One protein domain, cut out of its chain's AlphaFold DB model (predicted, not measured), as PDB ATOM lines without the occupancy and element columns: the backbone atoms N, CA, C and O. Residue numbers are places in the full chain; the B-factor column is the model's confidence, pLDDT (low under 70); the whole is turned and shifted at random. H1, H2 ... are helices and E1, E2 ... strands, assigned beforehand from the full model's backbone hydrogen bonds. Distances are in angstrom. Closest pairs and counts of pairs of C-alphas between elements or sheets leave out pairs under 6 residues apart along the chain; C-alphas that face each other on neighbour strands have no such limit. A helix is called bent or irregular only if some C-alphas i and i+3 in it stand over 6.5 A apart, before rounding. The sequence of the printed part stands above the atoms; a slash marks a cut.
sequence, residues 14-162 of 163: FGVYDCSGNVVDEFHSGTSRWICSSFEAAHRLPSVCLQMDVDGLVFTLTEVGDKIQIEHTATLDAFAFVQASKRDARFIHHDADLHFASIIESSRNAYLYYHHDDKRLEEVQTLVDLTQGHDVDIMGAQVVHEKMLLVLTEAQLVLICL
ATOM      1  N   PHE A  14     140.268 157.728 135.872       92.75
ATOM      2  CA  PHE A  14     140.207 156.425 135.226       92.75
ATOM      3  C   PHE A  14     141.104 156.445 133.996       92.75
ATOM      4  O   PHE A  14     140.815 157.153 133.035       92.75
ATOM      5  N   GLY A  15     142.184 155.668 134.033       93.25
ATOM      6  CA  GLY A  15     143.052 155.447 132.880       93.25
ATOM      7  C   GLY A  15     142.759 154.095 132.245       93.25
ATOM      8  O   GLY A  15     142.731 153.078 132.941       93.25
ATOM      9  N   VAL A  16     142.570 154.078 130.929       90.81
ATOM     10  CA  VAL A  16     142.389 152.849 130.154       90.81
ATOM     11  C   VAL A  16     143.659 152.566 129.377       90.81
ATOM     12  O   VAL A  16     144.179 153.444 128.695       90.81
ATOM     13  N   TYR A  17     144.165 151.342 129.503       91.50
ATOM     14  CA  TYR A  17     145.439 150.926 128.930       91.50
ATOM     15  C   TYR A  17     145.247 149.728 128.007       91.50
ATOM     16  O   TYR A  17     144.475 148.820 128.315       91.50
ATOM     17  N   ASP A  18     145.985 149.702 126.900       88.62
ATOM     18  CA  ASP A  18     146.090 148.511 126.062       88.62
ATOM     19  C   ASP A  18     147.018 147.455 126.701       88.62
ATOM     20  O   ASP A  18     147.719 147.698 127.688       88.62
ATOM     21  N   CYS A  19     147.072 146.255 126.115       89.19
ATOM     22  CA  CYS A  19     147.942 145.177 126.600       89.19
ATOM     23  C   CYS A  19     149.448 145.450 126.423       89.19
ATOM     24  O   CYS A  19     150.274 144.696 126.941       89.19
ATOM     25  N   SER A  20     149.812 146.508 125.696       94.31
ATOM     26  CA  SER A  20     151.189 146.990 125.550       94.31
ATOM     27  C   SER A  20     151.542 148.060 126.594       94.31
ATOM     28  O   SER A  20     152.701 148.468 126.669       94.31
ATOM     29  N   GLY A  21     150.576 148.486 127.416       92.25
ATOM     30  CA  GLY A  21     150.735 149.508 128.447       92.25
ATOM     31  C   GLY A  21     150.581 150.945 127.944       92.25
ATOM     32  O   GLY A  21     150.945 151.869 128.669       92.25
ATOM     33  N   ASN A  22     150.066 151.164 126.730       92.75
ATOM     34  CA  ASN A  22     149.784 152.510 126.232       92.75
ATOM     35  C   ASN A  22     148.424 152.991 126.734       92.75
ATOM     36  O   ASN A  22     147.472 152.215 126.775       92.75
ATOM     37  N   VAL A  23     148.324 154.282 127.057       92.44
ATOM     38  CA  VAL A  23     147.045 154.913 127.405       92.44
ATOM     39  C   VAL A  23     146.172 155.000 126.153       92.44
ATOM     40  O   VAL A  23     146.572 155.600 125.155       92.44
ATOM     41  N   VAL A  24     144.989 154.401 126.229       91.50
ATOM     42  CA  VAL A  24     143.931 154.452 125.215       91.50
ATOM     43  C   VAL A  24     143.026 155.655 125.464       91.50
ATOM     44  O   VAL A  24     142.748 156.414 124.541       91.50
ATOM     45  N   ASP A  25     142.594 155.852 126.713       93.50
ATOM     46  CA  ASP A  25     141.691 156.940 127.099       93.50
ATOM     47  C   ASP A  25     141.863 157.300 128.586       93.50
ATOM     48  O   ASP A  25     142.377 156.499 129.372       93.50
ATOM     49  N   GLU A  26     141.419 158.497 128.970       93.69
ATOM     50  CA  GLU A  26     141.437 158.983 130.355       93.69
ATOM     51  C   GLU A  26     140.195 159.834 130.651       93.69
ATOM     52  O   GLU A  26     139.842 160.737 129.890       93.69
ATOM     53  N   PHE A  27     139.529 159.569 131.776       91.94
ATOM     54  CA  PHE A  27     138.347 160.321 132.200       91.94
ATOM     55  C   PHE A  27     138.271 160.489 133.721       91.94
ATOM     56  O   PHE A  27     138.895 159.757 134.483       91.94
ATOM     57  N   HIS A  28     137.505 161.489 134.170       91.94
ATOM     58  CA  HIS A  28     137.436 161.911 135.572       91.94
ATOM     59  C   HIS A  28     136.015 161.763 136.116       91.94
ATOM     60  O   HIS A  28     135.052 162.083 135.420       91.94
ATOM     61  N   SER A  29     135.879 161.383 137.388       89.88
ATOM     62  CA  SER A  29     134.578 161.292 138.071       89.88
ATOM     63  C   SER A  29     133.910 162.647 138.350       89.88
ATOM     64  O   SER A  29     132.788 162.695 138.853       89.88
ATOM     65  N   GLY A  30     134.588 163.762 138.061       87.62
ATOM     66  CA  GLY A  30     134.127 165.090 138.455       87.62
ATOM     67  C   GLY A  30     134.075 165.205 139.978       87.62
ATOM     68  O   GLY A  30     135.074 164.986 140.648       87.62
ATOM     69  N   THR A  31     132.916 165.549 140.530       84.94
ATOM     70  CA  THR A  31     132.713 165.650 141.987       84.94
ATOM     71  C   THR A  31     132.272 164.337 142.630       84.94
ATOM     72  O   THR A  31     132.145 164.266 143.851       84.94
ATOM     73  N   SER A  32     131.977 163.311 141.829       90.25
ATOM     74  CA  SER A  32     131.507 162.027 142.337       90.25
ATOM     75  C   SER A  32     132.665 161.211 142.905       90.25
ATOM     76  O   SER A  32     133.770 161.207 142.356       90.25
ATOM     77  N   ARG A  33     132.415 160.496 144.004       91.62
ATOM     78  CA  ARG A  33     133.427 159.662 144.674       91.62
ATOM     79  C   ARG A  33     133.333 158.213 144.208       91.62
ATOM     80  O   ARG A  33     132.266 157.759 143.817       91.62
ATOM     81  N   TRP A  34     134.436 157.476 144.261       93.94
ATOM     82  CA  TRP A  34     134.435 156.040 143.968       93.94
ATOM     83  C   TRP A  34     133.651 155.245 145.018       93.94
ATOM     84  O   TRP A  34     133.848 155.465 146.213       93.94
ATOM     85  N   ILE A  35     132.830 154.285 144.577       95.38
ATOM     86  CA  ILE A  35     132.256 153.246 145.445       95.38
ATOM     87  C   ILE A  35     132.841 151.875 145.086       95.38
ATOM     88  O   ILE A  35     133.490 151.246 145.922       95.38
ATOM     89  N   CYS A  36     132.614 151.402 143.857       96.81
ATOM     90  CA  CYS A  36     133.038 150.073 143.412       96.81
ATOM     91  C   CYS A  36     133.026 149.902 141.885       96.81
ATOM     92  O   CYS A  36     132.510 150.743 141.152       96.81
ATOM     93  N   SER A  37     133.577 148.782 141.412       96.75
ATOM     94  CA  SER A  37     133.377 148.270 140.052       96.75
ATOM     95  C   SER A  37     132.371 147.125 140.047       96.75
ATOM     96  O   SER A  37     132.156 146.476 141.078       96.75
ATOM     97  N   SER A  38     131.861 146.782 138.866       96.69
ATOM     98  CA  SER A  38     131.154 145.520 138.693       96.69
ATOM     99  C   SER A  38     132.076 144.330 138.970       96.69
ATOM    100  O   SER A  38     133.307 144.447 138.916       96.69
ATOM    101  N   PHE A  39     131.478 143.165 139.204       95.50
ATOM    102  CA  PHE A  39     132.172 141.895 139.019       95.50
ATOM    103  C   PHE A  39     132.680 141.759 137.575       95.50
ATOM    104  O   PHE A  39     132.143 142.368 136.642       95.50
ATOM    105  N   GLU A  40     133.740 140.970 137.390       89.19
ATOM    106  CA  GLU A  40     134.295 140.707 136.063       89.19
ATOM    107  C   GLU A  40     133.308 139.866 135.245       89.19
ATOM    108  O   GLU A  40     132.912 138.777 135.658       89.19
ATOM    109  N   ALA A  41     132.937 140.364 134.066       83.38
ATOM    110  CA  ALA A  41     132.104 139.650 133.113       83.38
ATOM    111  C   ALA A  41     132.871 139.454 131.806       83.38
ATOM    112  O   ALA A  41     133.477 140.388 131.276       83.38
ATOM    113  N   ALA A  42     132.827 138.236 131.264       81.31
ATOM    114  CA  ALA A  42     133.536 137.908 130.034       81.31
ATOM    115  C   ALA A  42     133.156 138.878 128.903       81.31
ATOM    116  O   ALA A  42     131.976 139.108 128.635       81.31
ATOM    117  N   HIS A  43     134.174 139.403 128.216       82.00
ATOM    118  CA  HIS A  43     134.035 140.275 127.044       82.00
ATOM    119  C   HIS A  43     133.362 141.637 127.291       82.00
ATOM    120  O   HIS A  43     132.926 142.271 126.331       82.00
ATOM    121  N   ARG A  44     133.282 142.108 128.541       86.06
ATOM    122  CA  ARG A  44     132.790 143.452 128.877       86.06
ATOM    123  C   ARG A  44     133.801 144.175 129.756       86.06
ATOM    124  O   ARG A  44     134.401 143.563 130.636       86.06
ATOM    125  N   LEU A  45     133.973 145.477 129.530       91.00
ATOM    126  CA  LEU A  45     134.680 146.311 130.496       91.00
ATOM    127  C   LEU A  45     133.861 146.377 131.796       91.00
ATOM    128  O   LEU A  45     132.629 146.426 131.723       91.00
ATOM    129  N   PRO A  46     134.508 146.401 132.973       93.81
ATOM    130  CA  PRO A  46     133.800 146.611 134.226       93.81
ATOM    131  C   PRO A  46     133.078 147.960 134.221       93.81
ATOM    132  O   PRO A  46     133.673 148.985 133.883       93.81
ATOM    133  N   SER A  47     131.809 147.975 134.621       95.88
ATOM    134  CA  SER A  47     131.110 149.229 134.899       95.88
ATOM    135  C   SER A  47     131.543 149.775 136.258       95.88
ATOM    136  O   SER A  47     132.024 149.037 137.124       95.88
ATOM    137  N   VAL A  48     131.404 151.083 136.451       96.25
ATOM    138  CA  VAL A  48     131.856 151.782 137.662       96.25
ATOM    139  C   VAL A  48     130.674 152.379 138.404       96.25
ATOM    140  O   VAL A  48     129.774 152.936 137.785       96.25
ATOM    141  N   CYS A  49     130.674 152.272 139.728       97.19
ATOM    142  CA  CYS A  49     129.682 152.877 140.605       97.19
ATOM    143  C   CYS A  49     130.306 154.068 141.338       97.19
ATOM    144  O   CYS A  49     131.312 153.925 142.044       97.19
ATOM    145  N   LEU A  50     129.708 155.243 141.158       96.06
ATOM    146  CA  LEU A  50     130.158 156.501 141.738       96.06
ATOM    147  C   LEU A  50     129.095 157.076 142.672       96.06
ATOM    148  O   LEU A  50     127.911 157.092 142.354       96.06
ATOM    149  N   GLN A  51     129.522 157.607 143.808       94.62
ATOM    150  CA  GLN A  51     128.648 158.280 144.754       94.62
ATOM    151  C   GLN A  51     128.201 159.638 144.213       94.62
ATOM    152  O   GLN A  51     129.034 160.479 143.853       94.62
ATOM    153  N   MET A  52     126.894 159.886 144.269       91.00
ATOM    154  CA  MET A  52     126.305 161.218 144.160       91.00
ATOM    155  C   MET A  52     125.247 161.360 145.254       91.00
ATOM    156  O   MET A  52     124.263 160.628 145.262       91.00
ATOM    157  N   ASP A  53     125.470 162.288 146.187       91.19
ATOM    158  CA  ASP A  53     124.677 162.404 147.418       91.19
ATOM    159  C   ASP A  53     124.658 161.078 148.216       91.19
ATOM    160  O   ASP A  53     125.723 160.593 148.626       91.19
ATOM    161  N   VAL A  54     123.482 160.475 148.419       91.81
ATOM    162  CA  VAL A  54     123.299 159.206 149.146       91.81
ATOM    163  C   VAL A  54     123.241 157.977 148.233       91.81
ATOM    164  O   VAL A  54     123.294 156.850 148.735       91.81
ATOM    165  N   ASP A  55     123.190 158.179 146.916       93.44
ATOM    166  CA  ASP A  55     122.979 157.132 145.915       93.44
ATOM    167  C   ASP A  55     124.295 156.689 145.254       93.44
ATOM    168  O   ASP A  55     125.304 157.406 145.253       93.44
ATOM    169  N   GLY A  56     124.279 155.491 144.664       94.94
ATOM    170  CA  GLY A  56     125.353 154.977 143.814       94.94
ATOM    171  C   GLY A  56     124.955 154.979 142.339       94.94
ATOM    172  O   GLY A  56     124.069 154.236 141.937       94.94
ATOM    173  N   LEU A  57     125.615 155.778 141.507       95.44
ATOM    174  CA  LEU A  57     125.343 155.877 140.072       95.44
ATOM    175  C   LEU A  57     126.257 154.933 139.311       95.44
ATOM    176  O   LEU A  57     127.479 155.034 139.421       95.44
ATOM    177  N   VAL A  58     125.674 154.047 138.514       96.75
ATOM    178  CA  VAL A  58     126.418 153.081 137.711       96.75
ATOM    179  C   VAL A  58     126.605 153.599 136.293       96.75
ATOM    180  O   VAL A  58     125.646 153.954 135.605       96.75
ATOM    181  N   PHE A  59     127.858 153.595 135.848       96.12
ATOM    182  CA  PHE A  59     128.264 153.961 134.504       96.12
ATOM    183  C   PHE A  59     128.861 152.760 133.780       96.12
ATOM    184  O   PHE A  59     129.860 152.183 134.220       96.12
ATOM    185  N   THR A  60     128.265 152.401 132.649       95.69
ATOM    186  CA  THR A  60     128.786 151.370 131.754       95.69
ATOM    187  C   THR A  60     129.840 151.964 130.831       95.69
ATOM    188  O   THR A  60     129.661 153.048 130.272       95.69
ATOM    189  N   LEU A  61     130.944 151.232 130.679       94.25
ATOM    190  CA  LEU A  61     132.065 151.581 129.816       94.25
ATOM    191  C   LEU A  61     132.026 150.686 128.578       94.25
ATOM    192  O   LEU A  61     131.998 149.463 128.696       94.25
ATOM    193  N   THR A  62     132.011 151.283 127.388       93.38
ATOM    194  CA  THR A  62     131.984 150.545 126.117       93.38
ATOM    195  C   THR A  62     133.093 151.033 125.201       93.38
ATOM    196  O   THR A  62     133.236 152.232 124.976       93.38
ATOM    197  N   GLU A  63     133.865 150.105 124.640       90.88
ATOM    198  CA  GLU A  63     134.875 150.421 123.629       90.88
ATOM    199  C   GLU A  63     134.195 150.792 122.304       90.88
ATOM    200  O   GLU A  63     133.429 150.011 121.735       90.88
ATOM    201  N   VAL A  64     134.475 151.994 121.796       90.25
ATOM    202  CA  VAL A  64     133.963 152.490 120.512       90.25
ATOM    203  C   VAL A  64     135.133 153.003 119.678       90.25
ATOM    204  O   VAL A  64     135.494 154.180 119.715       90.25
ATOM    205  N   GLY A  65     135.740 152.096 118.908       86.75
ATOM    206  CA  GLY A  65     137.001 152.369 118.216       86.75
ATOM    207  C   GLY A  65     138.139 152.517 119.226       86.75
ATOM    208  O   GLY A  65     138.303 151.655 120.080       86.75
ATOM    209  N   ASP A  66     138.873 153.628 119.157       84.38
ATOM    210  CA  ASP A  66     140.008 153.925 120.048       84.38
ATOM    211  C   ASP A  66     139.601 154.798 121.253       84.38
ATOM    212  O   ASP A  66     140.387 155.611 121.735       84.38
ATOM    213  N   LYS A  67     138.335 154.725 121.681       88.75
ATOM    214  CA  LYS A  67     137.777 155.547 122.764       88.75
ATOM    215  C   LYS A  67     136.834 154.754 123.644       88.75
ATOM    216  O   LYS A  67     136.245 153.766 123.200       88.75
ATOM    217  N   ILE A  68     136.620 155.258 124.853       93.62
ATOM    218  CA  ILE A  68     135.651 154.711 125.795       93.62
ATOM    219  C   ILE A  68     134.407 155.592 125.818       93.62
ATOM    220  O   ILE A  68     134.440 156.764 126.192       93.62
ATOM    221  N   GLN A  69     133.279 155.018 125.412       94.56
ATOM    222  CA  GLN A  69     131.971 155.612 125.634       94.56
ATOM    223  C   GLN A  69     131.511 155.297 127.057       94.56
ATOM    224  O   GLN A  69     131.553 154.145 127.490       94.56
ATOM    225  N   ILE A  70     131.050 156.330 127.762       95.00
ATOM    226  CA  ILE A  70     130.573 156.255 129.142       95.00
ATOM    227  C   ILE A  70     129.083 156.578 129.139       95.00
ATOM    228  O   ILE A  70     128.677 157.631 128.642       95.00
ATOM    229  N   GLU A  71     128.273 155.691 129.698       95.81
ATOM    230  CA  GLU A  71     126.822 155.853 129.776       95.81
ATOM    231  C   GLU A  71     126.334 155.582 131.196       95.81
ATOM    232  O   GLU A  71     126.695 154.573 131.792       95.81
ATOM    233  N   HIS A  72     125.503 156.474 131.737       95.25
ATOM    234  CA  HIS A  72     124.804 156.223 132.995       95.25
ATOM    235  C   HIS A  72     123.693 155.195 132.764       95.25
ATOM    236  O   HIS A  72     122.752 155.476 132.021       95.25
ATOM    237  N   THR A  73     123.793 154.029 133.402       95.00
ATOM    238  CA  THR A  73     122.898 152.891 133.140       95.00
ATOM    239  C   THR A  73     121.975 152.539 134.297       95.00
ATOM    240  O   THR A  73     120.921 151.970 134.042       95.00
ATOM    241  N   ALA A  74     122.322 152.881 135.540       94.31
ATOM    242  CA  ALA A  74     121.456 152.634 136.694       94.31
ATOM    243  C   ALA A  74     121.789 153.529 137.888       94.31
ATOM    244  O   ALA A  74     122.922 153.985 138.038       94.31
ATOM    245  N   THR A  75     120.806 153.691 138.769       93.69
ATOM    246  CA  THR A  75     120.966 154.300 140.091       93.69
ATOM    247  C   THR A  75     120.653 153.247 141.147       93.69
ATOM    248  O   THR A  75     119.566 152.681 141.154       93.69
ATOM    249  N   LEU A  76     121.609 152.990 142.034       93.12
ATOM    250  CA  LEU A  76     121.430 152.210 143.250       93.12
ATOM    251  C   LEU A  76     121.031 153.185 144.365       93.12
ATOM    252  O   LEU A  76     121.898 153.809 144.991       93.12
ATOM    253  N   ASP A  77     119.725 153.353 144.567       91.50
ATOM    254  CA  ASP A  77     119.166 154.300 145.541       91.50
ATOM    255  C   ASP A  77     119.767 154.055 146.932       91.50
ATOM    256  O   ASP A  77     119.995 152.914 147.302       91.50
ATOM    257  N   ALA A  78     120.093 155.086 147.709       90.94
ATOM    258  CA  ALA A  78     120.674 155.017 149.058       90.94
ATOM    259  C   ALA A  78     121.932 154.126 149.239       90.94
ATOM    260  O   ALA A  78     122.384 153.915 150.373       90.94
ATOM    261  N   PHE A  79     122.531 153.594 148.168       94.25
ATOM    262  CA  PHE A  79     123.596 152.598 148.278       94.25
ATOM    263  C   PHE A  79     124.852 153.163 148.938       94.25
ATOM    264  O   PHE A  79     125.468 152.480 149.757       94.25
ATOM    265  N   ALA A  80     125.198 154.424 148.668       93.75
ATOM    266  CA  ALA A  80     126.345 155.070 149.302       93.75
ATOM    267  C   ALA A  80     126.127 155.243 150.815       93.75
ATOM    268  O   ALA A  80     127.044 155.031 151.609       93.75
ATOM    269  N   PHE A  81     124.894 155.546 151.235       92.38
ATOM    270  CA  PHE A  81     124.529 155.593 152.652       92.38
ATOM    271  C   PHE A  81     124.651 154.215 153.322       92.38
ATOM    272  O   PHE A  81     125.237 154.091 154.404       92.38
ATOM    273  N   VAL A  82     124.144 153.158 152.675       92.62
ATOM    274  CA  VAL A  82     124.256 151.781 153.184       92.62
ATOM    275  C   VAL A  82     125.722 151.363 153.275       92.62
ATOM    276  O   VAL A  82     126.139 150.865 154.323       92.62
ATOM    277  N   GLN A  83     126.508 151.611 152.225       94.44
ATOM    278  CA  GLN A  83     127.935 151.306 152.155       94.44
ATOM    279  C   GLN A  83     128.719 152.001 153.272       94.44
ATOM    280  O   GLN A  83     129.452 151.329 153.998       94.44
ATOM    281  N   ALA A  84     128.495 153.296 153.501       92.62
ATOM    282  CA  ALA A  84     129.174 154.056 154.551       92.62
ATOM    283  C   ALA A  84     128.899 153.521 155.973       92.62
ATOM    284  O   ALA A  84     129.703 153.720 156.889       92.62
ATOM    285  N   SER A  85     127.786 152.805 156.179       92.06
ATOM    286  CA  SER A  85     127.472 152.161 157.462       92.06
ATOM    287  C   SER A  85     128.284 150.883 157.733       92.06
ATOM    288  O   SER A  85     128.327 150.425 158.879       92.06
ATOM    289  N   LYS A  86     128.933 150.296 156.713       93.12
ATOM    290  CA  LYS A  86     129.656 149.012 156.793       93.12
ATOM    291  C   LYS A  86     131.164 149.237 156.887       93.12
ATOM    292  O   LYS A  86     131.895 149.164 155.907       93.12
ATOM    293  N   ARG A  87     131.638 149.507 158.105       89.19
ATOM    294  CA  ARG A  87     133.044 149.876 158.368       89.19
ATOM    295  C   ARG A  87     134.065 148.770 158.090       89.19
ATOM    296  O   ARG A  87     135.229 149.090 157.898       89.19
ATOM    297  N   ASP A  88     133.634 147.511 158.096       93.19
ATOM    298  CA  ASP A  88     134.487 146.337 157.866       93.19
ATOM    299  C   ASP A  88     134.351 145.778 156.435       93.19
ATOM    300  O   ASP A  88     134.680 144.625 156.173       93.19
ATOM    301  N   ALA A  89     133.820 146.571 155.495       95.31
ATOM    302  CA  ALA A  89     133.673 146.157 154.104       95.31
ATOM    303  C   ALA A  89     135.040 145.892 153.451       95.31
ATOM    304  O   ALA A  89     135.902 146.770 153.405       95.31
ATOM    305  N   ARG A  90     135.216 144.684 152.910       96.12
ATOM    306  CA  ARG A  90     136.422 144.243 152.201       96.12
ATOM    307  C   ARG A  90     136.211 144.154 150.696       96.12
ATOM    308  O   ARG A  90     137.080 144.581 149.943       96.12
ATOM    309  N   PHE A  91     135.070 143.619 150.263       97.38
ATOM    310  CA  PHE A  91     134.704 143.548 148.849       97.38
ATOM    311  C   PHE A  91     133.394 144.288 148.635       97.38
ATOM    312  O   PHE A  91     132.398 144.002 149.297       97.38
ATOM    313  N   ILE A  92     133.402 145.249 147.719       97.81
ATOM    314  CA  ILE A  92     132.214 146.002 147.328       97.81
ATOM    315  C   ILE A  92     132.153 145.923 145.812       97.81
ATOM    316  O   ILE A  92     133.091 146.359 145.151       97.81
ATOM    317  N   HIS A  93     131.080 145.344 145.283       97.31
ATOM    318  CA  HIS A  93     130.892 145.129 143.849       97.31
ATOM    319  C   HIS A  93     129.416 145.121 143.500       97.31
ATOM    320  O   HIS A  93     128.607 144.633 144.290       97.31
ATOM    321  N   HIS A  94     129.070 145.577 142.303       95.81
ATOM    322  CA  HIS A  94     127.755 145.325 141.717       95.81
ATOM    323  C   HIS A  94     127.797 144.230 140.658       95.81
ATOM    324  O   HIS A  94     128.834 143.926 140.069       95.81
ATOM    325  N   ASP A  95     126.657 143.594 140.448       93.75
ATOM    326  CA  ASP A  95     126.470 142.643 139.369       93.75
ATOM    327  C   ASP A  95     126.605 143.335 138.009       93.75
ATOM    328  O   ASP A  95     126.137 144.460 137.823       93.75
ATOM    329  N   ALA A  96     127.238 142.664 137.047       92.06
ATOM    330  CA  ALA A  96     127.462 143.232 135.717       92.06
ATOM    331  C   ALA A  96     126.152 143.472 134.946       92.06
ATOM    332  O   ALA A  96     126.111 144.336 134.073       92.06
ATOM    333  N   ASP A  97     125.100 142.726 135.287       90.19
ATOM    334  CA  ASP A  97     123.757 142.853 134.723       90.19
ATOM    335  C   ASP A  97     122.801 143.603 135.669       90.19
ATOM    336  O   ASP A  97     121.599 143.652 135.429       90.19
ATOM    337  N   LEU A  98     123.345 144.240 136.716       90.38
ATOM    338  CA  LEU A  98     122.637 145.142 137.627       90.38
ATOM    339  C   LEU A  98     121.495 144.493 138.418       90.38
ATOM    340  O   LEU A  98     120.593 145.184 138.867       90.38
ATOM    341  N   HIS A  99     121.547 143.184 138.667       89.56
ATOM    342  CA  HIS A  99     120.544 142.529 139.511       89.56
ATOM    343  C   HIS A  99     120.688 142.882 141.002       89.56
ATOM    344  O   HIS A  99     119.712 142.885 141.755       89.56
ATOM    345  N   PHE A 100     121.918 143.128 141.455       92.44
ATOM    346  CA  PHE A 100     122.225 143.453 142.844       92.44
ATOM    347  C   PHE A 100     123.577 144.163 142.973       92.44
ATOM    348  O   PHE A 100     124.427 144.102 142.085       92.44
ATOM    349  N   ALA A 101     123.811 144.766 144.131       95.06
ATOM    350  CA  ALA A 101     125.121 145.133 144.633       95.06
ATOM    351  C   ALA A 101     125.445 144.393 145.930       95.06
ATOM    352  O   ALA A 101     124.566 143.950 146.665       95.06
ATOM    353  N   SER A 102     126.728 144.218 146.209       96.44
ATOM    354  CA  SER A 102     127.232 143.472 147.354       96.44
ATOM    355  C   SER A 102     128.200 144.322 148.161       96.44
ATOM    356  O   SER A 102     129.048 145.021 147.608       96.44
ATOM    357  N   ILE A 103     128.062 144.245 149.480       97.38
ATOM    358  CA  ILE A 103     129.032 144.743 150.451       97.38
ATOM    359  C   ILE A 103     129.380 143.556 151.341       97.38
ATOM    360  O   ILE A 103     128.549 143.083 152.113       97.38
ATOM    361  N   ILE A 104     130.592 143.042 151.201       97.38
ATOM    362  CA  ILE A 104     131.061 141.843 151.887       97.38
ATOM    363  C   ILE A 104     132.119 142.268 152.893       97.38
ATOM    364  O   ILE A 104     133.114 142.900 152.530       97.38
ATOM    365  N   GLU A 105     131.880 141.953 154.161       95.62
ATOM    366  CA  GLU A 105     132.792 142.248 155.259       95.62
ATOM    367  C   GLU A 105     134.063 141.397 155.182       95.62
ATOM    368  O   GLU A 105     134.154 140.445 154.408       95.62
ATOM    369  N   SER A 106     135.071 141.739 155.981       94.38
ATOM    370  CA  SER A 106     136.325 140.988 156.009       94.38
ATOM    371  C   SER A 106     136.186 139.618 156.678       94.38
ATOM    372  O   SER A 106     136.925 138.703 156.317       94.38
ATOM    373  N   SER A 107     135.229 139.477 157.601       90.44
ATOM    374  CA  SER A 107     135.226 138.393 158.592       90.44
ATOM    375  C   SER A 107     133.891 137.672 158.791       90.44
ATOM    376  O   SER A 107     133.855 136.648 159.471       90.44
ATOM    377  N   ARG A 108     132.764 138.181 158.261       91.38
ATOM    378  CA  ARG A 108     131.459 137.581 158.588       91.38
ATOM    379  C   ARG A 108     130.361 137.709 157.548       91.38
ATOM    380  O   ARG A 108     129.841 136.698 157.081       91.38
ATOM    381  N   ASN A 109     129.921 138.929 157.271       94.62
ATOM    382  CA  ASN A 109     128.645 139.129 156.601       94.62
ATOM    383  C   ASN A 109     128.812 139.495 155.129       94.62
ATOM    384  O   ASN A 109     129.695 140.268 154.766       94.62
ATOM    385  N   ALA A 110     127.891 139.017 154.296       95.69
ATOM    386  CA  ALA A 110     127.598 139.621 153.004       95.69
ATOM    387  C   ALA A 110     126.243 140.328 153.068       95.69
ATOM    388  O   ALA A 110     125.227 139.729 153.425       95.69
ATOM    389  N   TYR A 111     126.234 141.604 152.700       95.44
ATOM    390  CA  TYR A 111     125.035 142.395 152.481       95.44
ATOM    391  C   TYR A 111     124.757 142.453 150.983       95.44
ATOM    392  O   TYR A 111     125.588 142.938 150.217       95.44
ATOM    393  N   LEU A 112     123.588 141.974 150.577       94.75
ATOM    394  CA  LEU A 112     123.128 141.949 149.194       94.75
ATOM    395  C   LEU A 112     122.027 142.985 149.037       94.75
ATOM    396  O   LEU A 112     121.013 142.910 149.725       94.75
ATOM    397  N   TYR A 113     122.266 143.961 148.180       92.12
ATOM    398  CA  TYR A 113     121.389 145.073 147.870       92.12
ATOM    399  C   TYR A 113     120.754 144.815 146.509       92.12
ATOM    400  O   TYR A 113     121.446 144.916 145.501       92.12
ATOM    401  N   TYR A 114     119.493 144.403 146.460       86.94
ATOM    402  CA  TYR A 114     118.845 144.138 145.178       86.94
ATOM    403  C   TYR A 114     118.537 145.451 144.473       86.94
ATOM    404  O   TYR A 114     118.256 146.442 145.134       86.94
ATOM    405  N   HIS A 115     118.642 145.443 143.148       79.19
ATOM    406  CA  HIS A 115     118.224 146.561 142.321       79.19
ATOM    407  C   HIS A 115     117.003 146.143 141.511       79.19
ATOM    408  O   HIS A 115     116.922 145.028 140.984       79.19
ATOM    409  N   HIS A 116     116.034 147.043 141.439       72.75
ATOM    410  CA  HIS A 116     114.771 146.808 140.770       72.75
ATOM    411  C   HIS A 116     114.504 147.913 139.743       72.75
ATOM    412  O   HIS A 116     114.326 149.076 140.094       72.75
ATOM    413  N   ASP A 117     114.412 147.541 138.460       67.12
ATOM    414  CA  ASP A 117     114.063 148.477 137.378       67.12
ATOM    415  C   ASP A 117     112.658 149.086 137.557       67.12
ATOM    416  O   ASP A 117     112.349 150.179 137.065       67.12
ATOM    417  N   ASP A 118     111.761 148.370 138.243       63.69
ATOM    418  CA  ASP A 118     110.466 148.898 138.632       63.69
ATOM    419  C   ASP A 118     110.642 149.755 139.882       63.69
ATOM    420  O   ASP A 118     110.873 149.210 140.945       63.69
ATOM    421  N   LYS A 119     110.512 151.083 139.733       57.16
ATOM    422  CA  LYS A 119     110.583 152.158 140.755       57.16
ATOM    423  C   LYS A 119     109.856 151.856 142.081       57.16
ATOM    424  O   LYS A 119     108.844 152.488 142.410       57.16
ATOM    425  N   ARG A 120     110.329 150.873 142.832       62.12
ATOM    426  CA  ARG A 120     109.818 150.485 144.137       62.12
ATOM    427  C   ARG A 120     110.271 151.537 145.132       62.12
ATOM    428  O   ARG A 120     111.329 152.133 145.006       62.12
ATOM    429  N   LEU A 121     109.409 151.802 146.107       53.91
ATOM    430  CA  LEU A 121     109.677 152.797 147.145       53.91
ATOM    431  C   LEU A 121     110.696 152.302 148.179       53.91
ATOM    432  O   LEU A 121     111.179 153.097 148.979       53.91
ATOM    433  N   GLU A 122     110.976 150.999 148.188       58.44
ATOM    434  CA  GLU A 122     111.859 150.342 149.140       58.44
ATOM    435  C   GLU A 122     112.723 149.336 148.386       58.44
ATOM    436  O   GLU A 122     112.201 148.451 147.701       58.44
ATOM    437  N   GLU A 123     114.033 149.478 148.531       66.44
ATOM    438  CA  GLU A 123     115.000 148.512 148.031       66.44
ATOM    439  C   GLU A 123     115.222 147.410 149.067       66.44
ATOM    440  O   GLU A 123     115.278 147.649 150.281       66.44
ATOM    441  N   VAL A 124     115.307 146.171 148.587       75.94
ATOM    442  CA  VAL A 124     115.397 144.995 149.453       75.94
ATOM    443  C   VAL A 124     116.861 144.679 149.722       75.94
ATOM    444  O   VAL A 124     117.666 144.527 148.806       75.94
ATOM    445  N   GLN A 125     117.202 144.507 151.000       82.31
ATOM    446  CA  GLN A 125     118.509 144.015 151.419       82.31
ATOM    447  C   GLN A 125     118.396 142.618 152.032       82.31
ATOM    448  O   GLN A 125     117.516 142.355 152.851       82.31
ATOM    449  N   THR A 126     119.333 141.734 151.695       90.38
ATOM    450  CA  THR A 126     119.535 140.448 152.375       90.38
ATOM    451  C   THR A 126     120.883 140.423 153.088       90.38
ATOM    452  O   THR A 126     121.890 140.885 152.558       90.38
ATOM    453  N   LEU A 127     120.894 139.873 154.301       92.12
ATOM    454  CA  LEU A 127     122.092 139.624 155.099       92.12
ATOM    455  C   LEU A 127     122.389 138.124 155.106       92.12
ATOM    456  O   LEU A 127     121.533 137.332 155.500       92.12
ATOM    457  N   VAL A 128     123.607 137.748 154.726       93.00
ATOM    458  CA  VAL A 128     124.089 136.363 154.756       93.00
ATOM    459  C   VAL A 128     125.273 136.255 155.714       93.00
ATOM    460  O   VAL A 128     126.277 136.940 155.532       93.00
ATOM    461  N   ASP A 129     125.166 135.381 156.719       93.31
ATOM    462  CA  ASP A 129     126.295 134.984 157.573       93.31
ATOM    463  C   ASP A 129     127.135 133.935 156.817       93.31
ATOM    464  O   ASP A 129     126.723 132.780 156.654       93.31
ATOM    465  N   LEU A 130     128.292 134.357 156.300       92.00
ATOM    466  CA  LEU A 130     129.174 133.536 155.459       92.00
ATOM    467  C   LEU A 130     129.970 132.509 156.263       92.00
ATOM    468  O   LEU A 130     130.464 131.526 155.707       92.00
ATOM    469  N   THR A 131     130.109 132.731 157.566       85.44
ATOM    470  CA  THR A 131     130.973 131.924 158.423       85.44
ATOM    471  C   THR A 131     130.188 130.988 159.324       85.44
ATOM    472  O   THR A 131     130.782 130.135 159.979       85.44
ATOM    473  N   GLN A 132     128.856 131.113 159.351       81.19
ATOM    474  CA  GLN A 132     127.968 130.335 160.219       81.19
ATOM    475  C   GLN A 132     128.379 130.452 161.698       81.19
ATOM    476  O   GLN A 132     128.234 129.513 162.482       81.19
ATOM    477  N   GLY A 133     128.916 131.616 162.077       77.38
ATOM    478  CA  GLY A 133     129.416 131.891 163.424       77.38
ATOM    479  C   GLY A 133     130.861 131.459 163.699       77.38
ATOM    480  O   GLY A 133     131.297 131.561 164.845       77.38
ATOM    481  N   HIS A 134     131.608 130.997 162.693       81.81
ATOM    482  CA  HIS A 134     133.051 130.782 162.801       81.81
ATOM    483  C   HIS A 134     133.841 132.074 162.531       81.81
ATOM    484  O   HIS A 134     133.366 132.975 161.848       81.81
ATOM    485  N   ASP A 135     135.046 132.162 163.082       85.25
ATOM    486  CA  ASP A 135     135.978 133.263 162.822       85.25
ATOM    487  C   ASP A 135     136.886 132.842 161.659       85.25
ATOM    488  O   ASP A 135     137.793 132.029 161.851       85.25
ATOM    489  N   VAL A 136     136.546 133.266 160.439       89.94
ATOM    490  CA  VAL A 136     137.310 132.973 159.216       89.94
ATOM    491  C   VAL A 136     137.362 134.211 158.331       89.94
ATOM    492  O   VAL A 136     136.351 134.894 158.153       89.94
ATOM    493  N   ASP A 137     138.517 134.458 157.721       93.44
ATOM    494  CA  ASP A 137     138.659 135.577 156.798       93.44
ATOM    495  C   ASP A 137     137.999 135.272 155.448       93.44
ATOM    496  O   ASP A 137     138.097 134.173 154.885       93.44
ATOM    497  N   ILE A 138     137.363 136.295 154.884       95.88
ATOM    498  CA  ILE A 138     136.839 136.287 153.522       95.88
ATOM    499  C   ILE A 138     137.951 136.769 152.595       95.88
ATOM    500  O   ILE A 138     138.441 137.892 152.705       95.88
ATOM    501  N   MET A 139     138.374 135.906 151.676       96.38
ATOM    502  CA  MET A 139     139.541 136.115 150.818       96.38
ATOM    503  C   MET A 139     139.185 136.619 149.420       96.38
ATOM    504  O   MET A 139     140.043 137.195 148.753       96.38
ATOM    505  N   GLY A 140     137.951 136.403 148.964       96.19
ATOM    506  CA  GLY A 140     137.507 136.846 147.645       96.19
ATOM    507  C   GLY A 140     136.027 136.595 147.402       96.19
ATOM    508  O   GLY A 140     135.401 135.780 148.079       96.19
ATOM    509  N   ALA A 141     135.480 137.282 146.407       96.62
ATOM    510  CA  ALA A 141     134.108 137.114 145.955       96.62
ATOM    511  C   ALA A 141     134.041 137.273 144.436       96.62
ATOM    512  O   ALA A 141     134.737 138.119 143.877       96.62
ATOM    513  N   GLN A 142     133.226 136.454 143.775       95.69
ATOM    514  CA  GLN A 142     133.027 136.524 142.332       95.69
ATOM    515  C   GLN A 142     131.647 135.998 141.939       95.69
ATOM    516  O   GLN A 142     131.181 134.990 142.473       95.69
ATOM    517  N   VAL A 143     131.021 136.641 140.958       94.12
ATOM    518  CA  VAL A 143     129.836 136.094 140.290       94.12
ATOM    519  C   VAL A 143     130.290 135.052 139.272       94.12
ATOM    520  O   VAL A 143     131.076 135.341 138.375       94.12
ATOM    521  N   VAL A 144     129.833 133.810 139.435       90.88
ATOM    522  CA  VAL A 144     130.269 132.665 138.604       90.88
ATOM    523  C   VAL A 144     129.237 132.248 137.561       90.88
ATOM    524  O   VAL A 144     129.568 131.567 136.590       90.88
ATOM    525  N   HIS A 145     127.984 132.646 137.756       83.88
ATOM    526  CA  HIS A 145     126.880 132.474 136.821       83.88
ATOM    527  C   HIS A 145     125.814 133.532 137.118       83.88
ATOM    528  O   HIS A 145     125.878 134.179 138.164       83.88
ATOM    529  N   GLU A 146     124.826 133.675 136.234       81.31
ATOM    530  CA  GLU A 146     123.671 134.545 136.468       81.31
ATOM    531  C   GLU A 146     123.100 134.286 137.871       81.31
ATOM    532  O   GLU A 146     122.787 133.143 138.222       81.31
ATOM    533  N   LYS A 147     123.047 135.344 138.694       82.06
ATOM    534  CA  LYS A 147     122.527 135.313 140.072       82.06
ATOM    535  C   LYS A 147     123.221 134.318 141.025       82.06
ATOM    536  O   LYS A 147     122.631 133.897 142.019       82.06
ATOM    537  N   MET A 148     124.478 133.950 140.769       91.94
ATOM    538  CA  MET A 148     125.265 133.086 141.662       91.94
ATOM    539  C   MET A 148     126.549 133.763 142.125       91.94
ATOM    540  O   MET A 148     127.510 133.892 141.361       91.94
ATOM    541  N   LEU A 149     126.583 134.121 143.409       95.12
ATOM    542  CA  LEU A 149     127.752 134.696 144.064       95.12
ATOM    543  C   LEU A 149     128.549 133.598 144.773       95.12
ATOM    544  O   LEU A 149     128.051 132.935 145.682       95.12
ATOM    545  N   LEU A 150     129.803 133.421 144.367       96.38
ATOM    546  CA  LEU A 150     130.767 132.555 145.030       96.38
ATOM    547  C   LEU A 150     131.658 133.395 145.945       96.38
ATOM    548  O   LEU A 150     132.283 134.357 145.501       96.38
ATOM    549  N   VAL A 151     131.756 133.005 147.211       96.62
ATOM    550  CA  VAL A 151     132.612 133.648 148.210       96.62
ATOM    551  C   VAL A 151     133.661 132.653 148.691       96.62
ATOM    552  O   VAL A 151     133.341 131.553 149.145       96.62
ATOM    553  N   LEU A 152     134.929 133.038 148.584       96.38
ATOM    554  CA  LEU A 152     136.061 132.283 149.103       96.38
ATOM    555  C   LEU A 152     136.373 132.744 150.523       96.38
ATOM    556  O   LEU A 152     136.679 133.912 150.748       96.38
ATOM    557  N   THR A 153     136.355 131.801 151.456       94.88
ATOM    558  CA  THR A 153     136.869 131.972 152.820       94.88
ATOM    559  C   THR A 153     138.143 131.151 152.997       94.88
ATOM    560  O   THR A 153     138.460 130.305 152.158       94.88
ATOM    561  N   GLU A 154     138.848 131.333 154.111       93.50
ATOM    562  CA  GLU A 154     140.011 130.498 154.454       93.50
ATOM    563  C   GLU A 154     139.683 129.000 154.582       93.50
ATOM    564  O   GLU A 154     140.547 128.152 154.359       93.50
ATOM    565  N   ALA A 155     138.441 128.662 154.944       90.50
ATOM    566  CA  ALA A 155     138.037 127.289 155.244       90.50
ATOM    567  C   ALA A 155     137.218 126.623 154.129       90.50
ATOM    568  O   ALA A 155     137.245 125.399 153.989       90.50
ATOM    569  N   GLN A 156     136.452 127.402 153.363       92.62
ATOM    570  CA  GLN A 156     135.462 126.877 152.422       92.62
ATOM    571  C   GLN A 156     135.082 127.868 151.315       92.62
ATOM    572  O   GLN A 156     135.253 129.082 151.433       92.62
ATOM    573  N   LEU A 157     134.493 127.319 150.253       94.25
ATOM    574  CA  LEU A 157     133.774 128.065 149.227       94.25
ATOM    575  C   LEU A 157     132.284 128.093 149.575       94.25
ATOM    576  O   LEU A 157     131.662 127.040 149.717       94.25
ATOM    577  N   VAL A 158     131.719 129.290 149.689       94.81
ATOM    578  CA  VAL A 158     130.297 129.514 149.957       94.81
ATOM    579  C   VAL A 158     129.630 129.961 148.665       94.81
ATOM    580  O   VAL A 158     130.046 130.948 148.064       94.81
ATOM    581  N   LEU A 159     128.599 129.240 148.232       95.06
ATOM    582  CA  LEU A 159     127.783 129.618 147.082       95.06
ATOM    583  C   LEU A 159     126.462 130.211 147.576       95.06
ATOM    584  O   LEU A 159     125.746 129.564 148.341       95.06
ATOM    585  N   ILE A 160     126.139 131.417 147.121       93.88
ATOM    586  CA  ILE A 160     124.870 132.089 147.390       93.88
ATOM    587  C   ILE A 160     124.077 132.141 146.085       93.88
ATOM    588  O   ILE A 160     124.511 132.755 145.109       93.88
ATOM    589  N   CYS A 161     122.911 131.497 146.083       91.56
ATOM    590  CA  CYS A 161     121.941 131.589 144.996       91.56
ATOM    591  C   CYS A 161     121.004 132.767 145.273       91.56
ATOM    592  O   CYS A 161     120.339 132.783 146.309       91.56
ATOM    593  N   LEU A 162     120.979 133.738 144.367       86.00
ATOM    594  CA  LEU A 162     120.171 134.951 144.470       86.00
ATOM    595  C   LEU A 162     118.834 134.749 143.742       86.00
ATOM    596  O   LEU A 162     118.770 133.992 142.770       86.00
TER     597      LEU A 162
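What this domain is: This is residues 14 to 162 of the 163 residues of an uncharacterized protein of Mucor lusitanicus CBS 277.49 (UniProt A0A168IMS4). One large sheet of eight strands, folded back on itself and curled like part of a barrel, curls round the short helix H1, and a smaller sheet of three strands, E11 to E13, is partly face to face with it as a sandwich. A small hairpin, E1 and E2, lies at the far end of the domain, near the start of E6. The printed part has 149 residues with thirteen named strands and one named helix, H1 coming between E6 and E7, and its class is mostly strand. The large sheet is mixed, in the order E6, E5, E4, E3, E7, E8, E9, E10; the sheets E11, E12, E13 and E1, E2 are antiparallel. The whole is compact, with a radius of gyration of the C-alphas of 16.1 A and spans of 49 by 40 by 27 A.

How they stand to each other: E1, residues 14 to 17, and E2, residues 23 to 28, form an antiparallel hairpin, with N 14 and O 27 2.8 A apart, within hydrogen-bond range. E3, residues 33 to 38, E4, residues 48 to 52, E5, residues 55 to 63, and E6, residues 68 to 76, form a meander, each strand the antiparallel neighbour of the one before. Within hydrogen-bond range are N 49 and O 36 at 2.8 A for E3 and E4, N 57 and O 50 at 2.8 A for E4 and E5, and N 62 and O 69 at 2.9 A for E5 and E6. The closest C-alphas of E2 and E6 are those of Asp 25 and Ile 68, 6.6 A apart. H1, residues 79 to 84, is on the large sheet; its closest C-alphas with E5 are those of Phe 79 and Asp 55, 5.1 A apart. Every O i to N i+4 pair in H1 is within hydrogen-bond range. E7, residues 89 to 94, E8, residues 100 to 105, E9, residues 109 to 114, and E10, residues 125 to 129, form a second meander, with N 102 and O 93 at 2.7 A, N 101 and O 113 at 2.7 A, and N 112 and O 126 at 2.8 A. E3 and E7 are parallel neighbours, their directions at 67 degrees, with N 94 and O 37 at 3.4 A. The pairing of E3 is staggered: its residues 33 to 37 pair with E4 and 37 to 38 with E7. In this folded sheet, one sheet bent back into two leaves, E6, E5 and E4 face E7 to E10 with E3 as the hinge. E11, residues 138 to 145, E12, residues 148 to 153, and E13, residues 157 to 161, form a third meander, with N 142 and O 150 at 2.9 A and N 151 and O 158 at 2.8 A. This sheet and the large one form a sandwich, two sheets face to face, their facing parts 9.9 A centre to centre and their strands at 46 degrees. The closest C-alphas of E7 and E11 are those of Phe 91 and Ala 141, 7.1 A apart.

Where its parts are: E1 begins at C-alpha 14, (140.207, 156.425, 135.226). E5 is 26.1 A long from first to last C-alpha, E6 22.7 A and E11 19.8 A; H1 measures 8.5 A and begins at C-alpha 79, (123.596, 152.598, 148.278). E13 ends at C-alpha 161, (121.941, 131.589, 144.996).

The domain as a whole: The two C-alphas farthest apart are those of Gly 65 and Gly 133, at 50.2 A. The printed part has no cut and no long link; the links E3 to E4, E9 to E10 and E10 to E11 are short, and the others are tight. The mean pLDDT of the printed part is 90.5, and residues 117 to 123, between E9 and E10, are under 70.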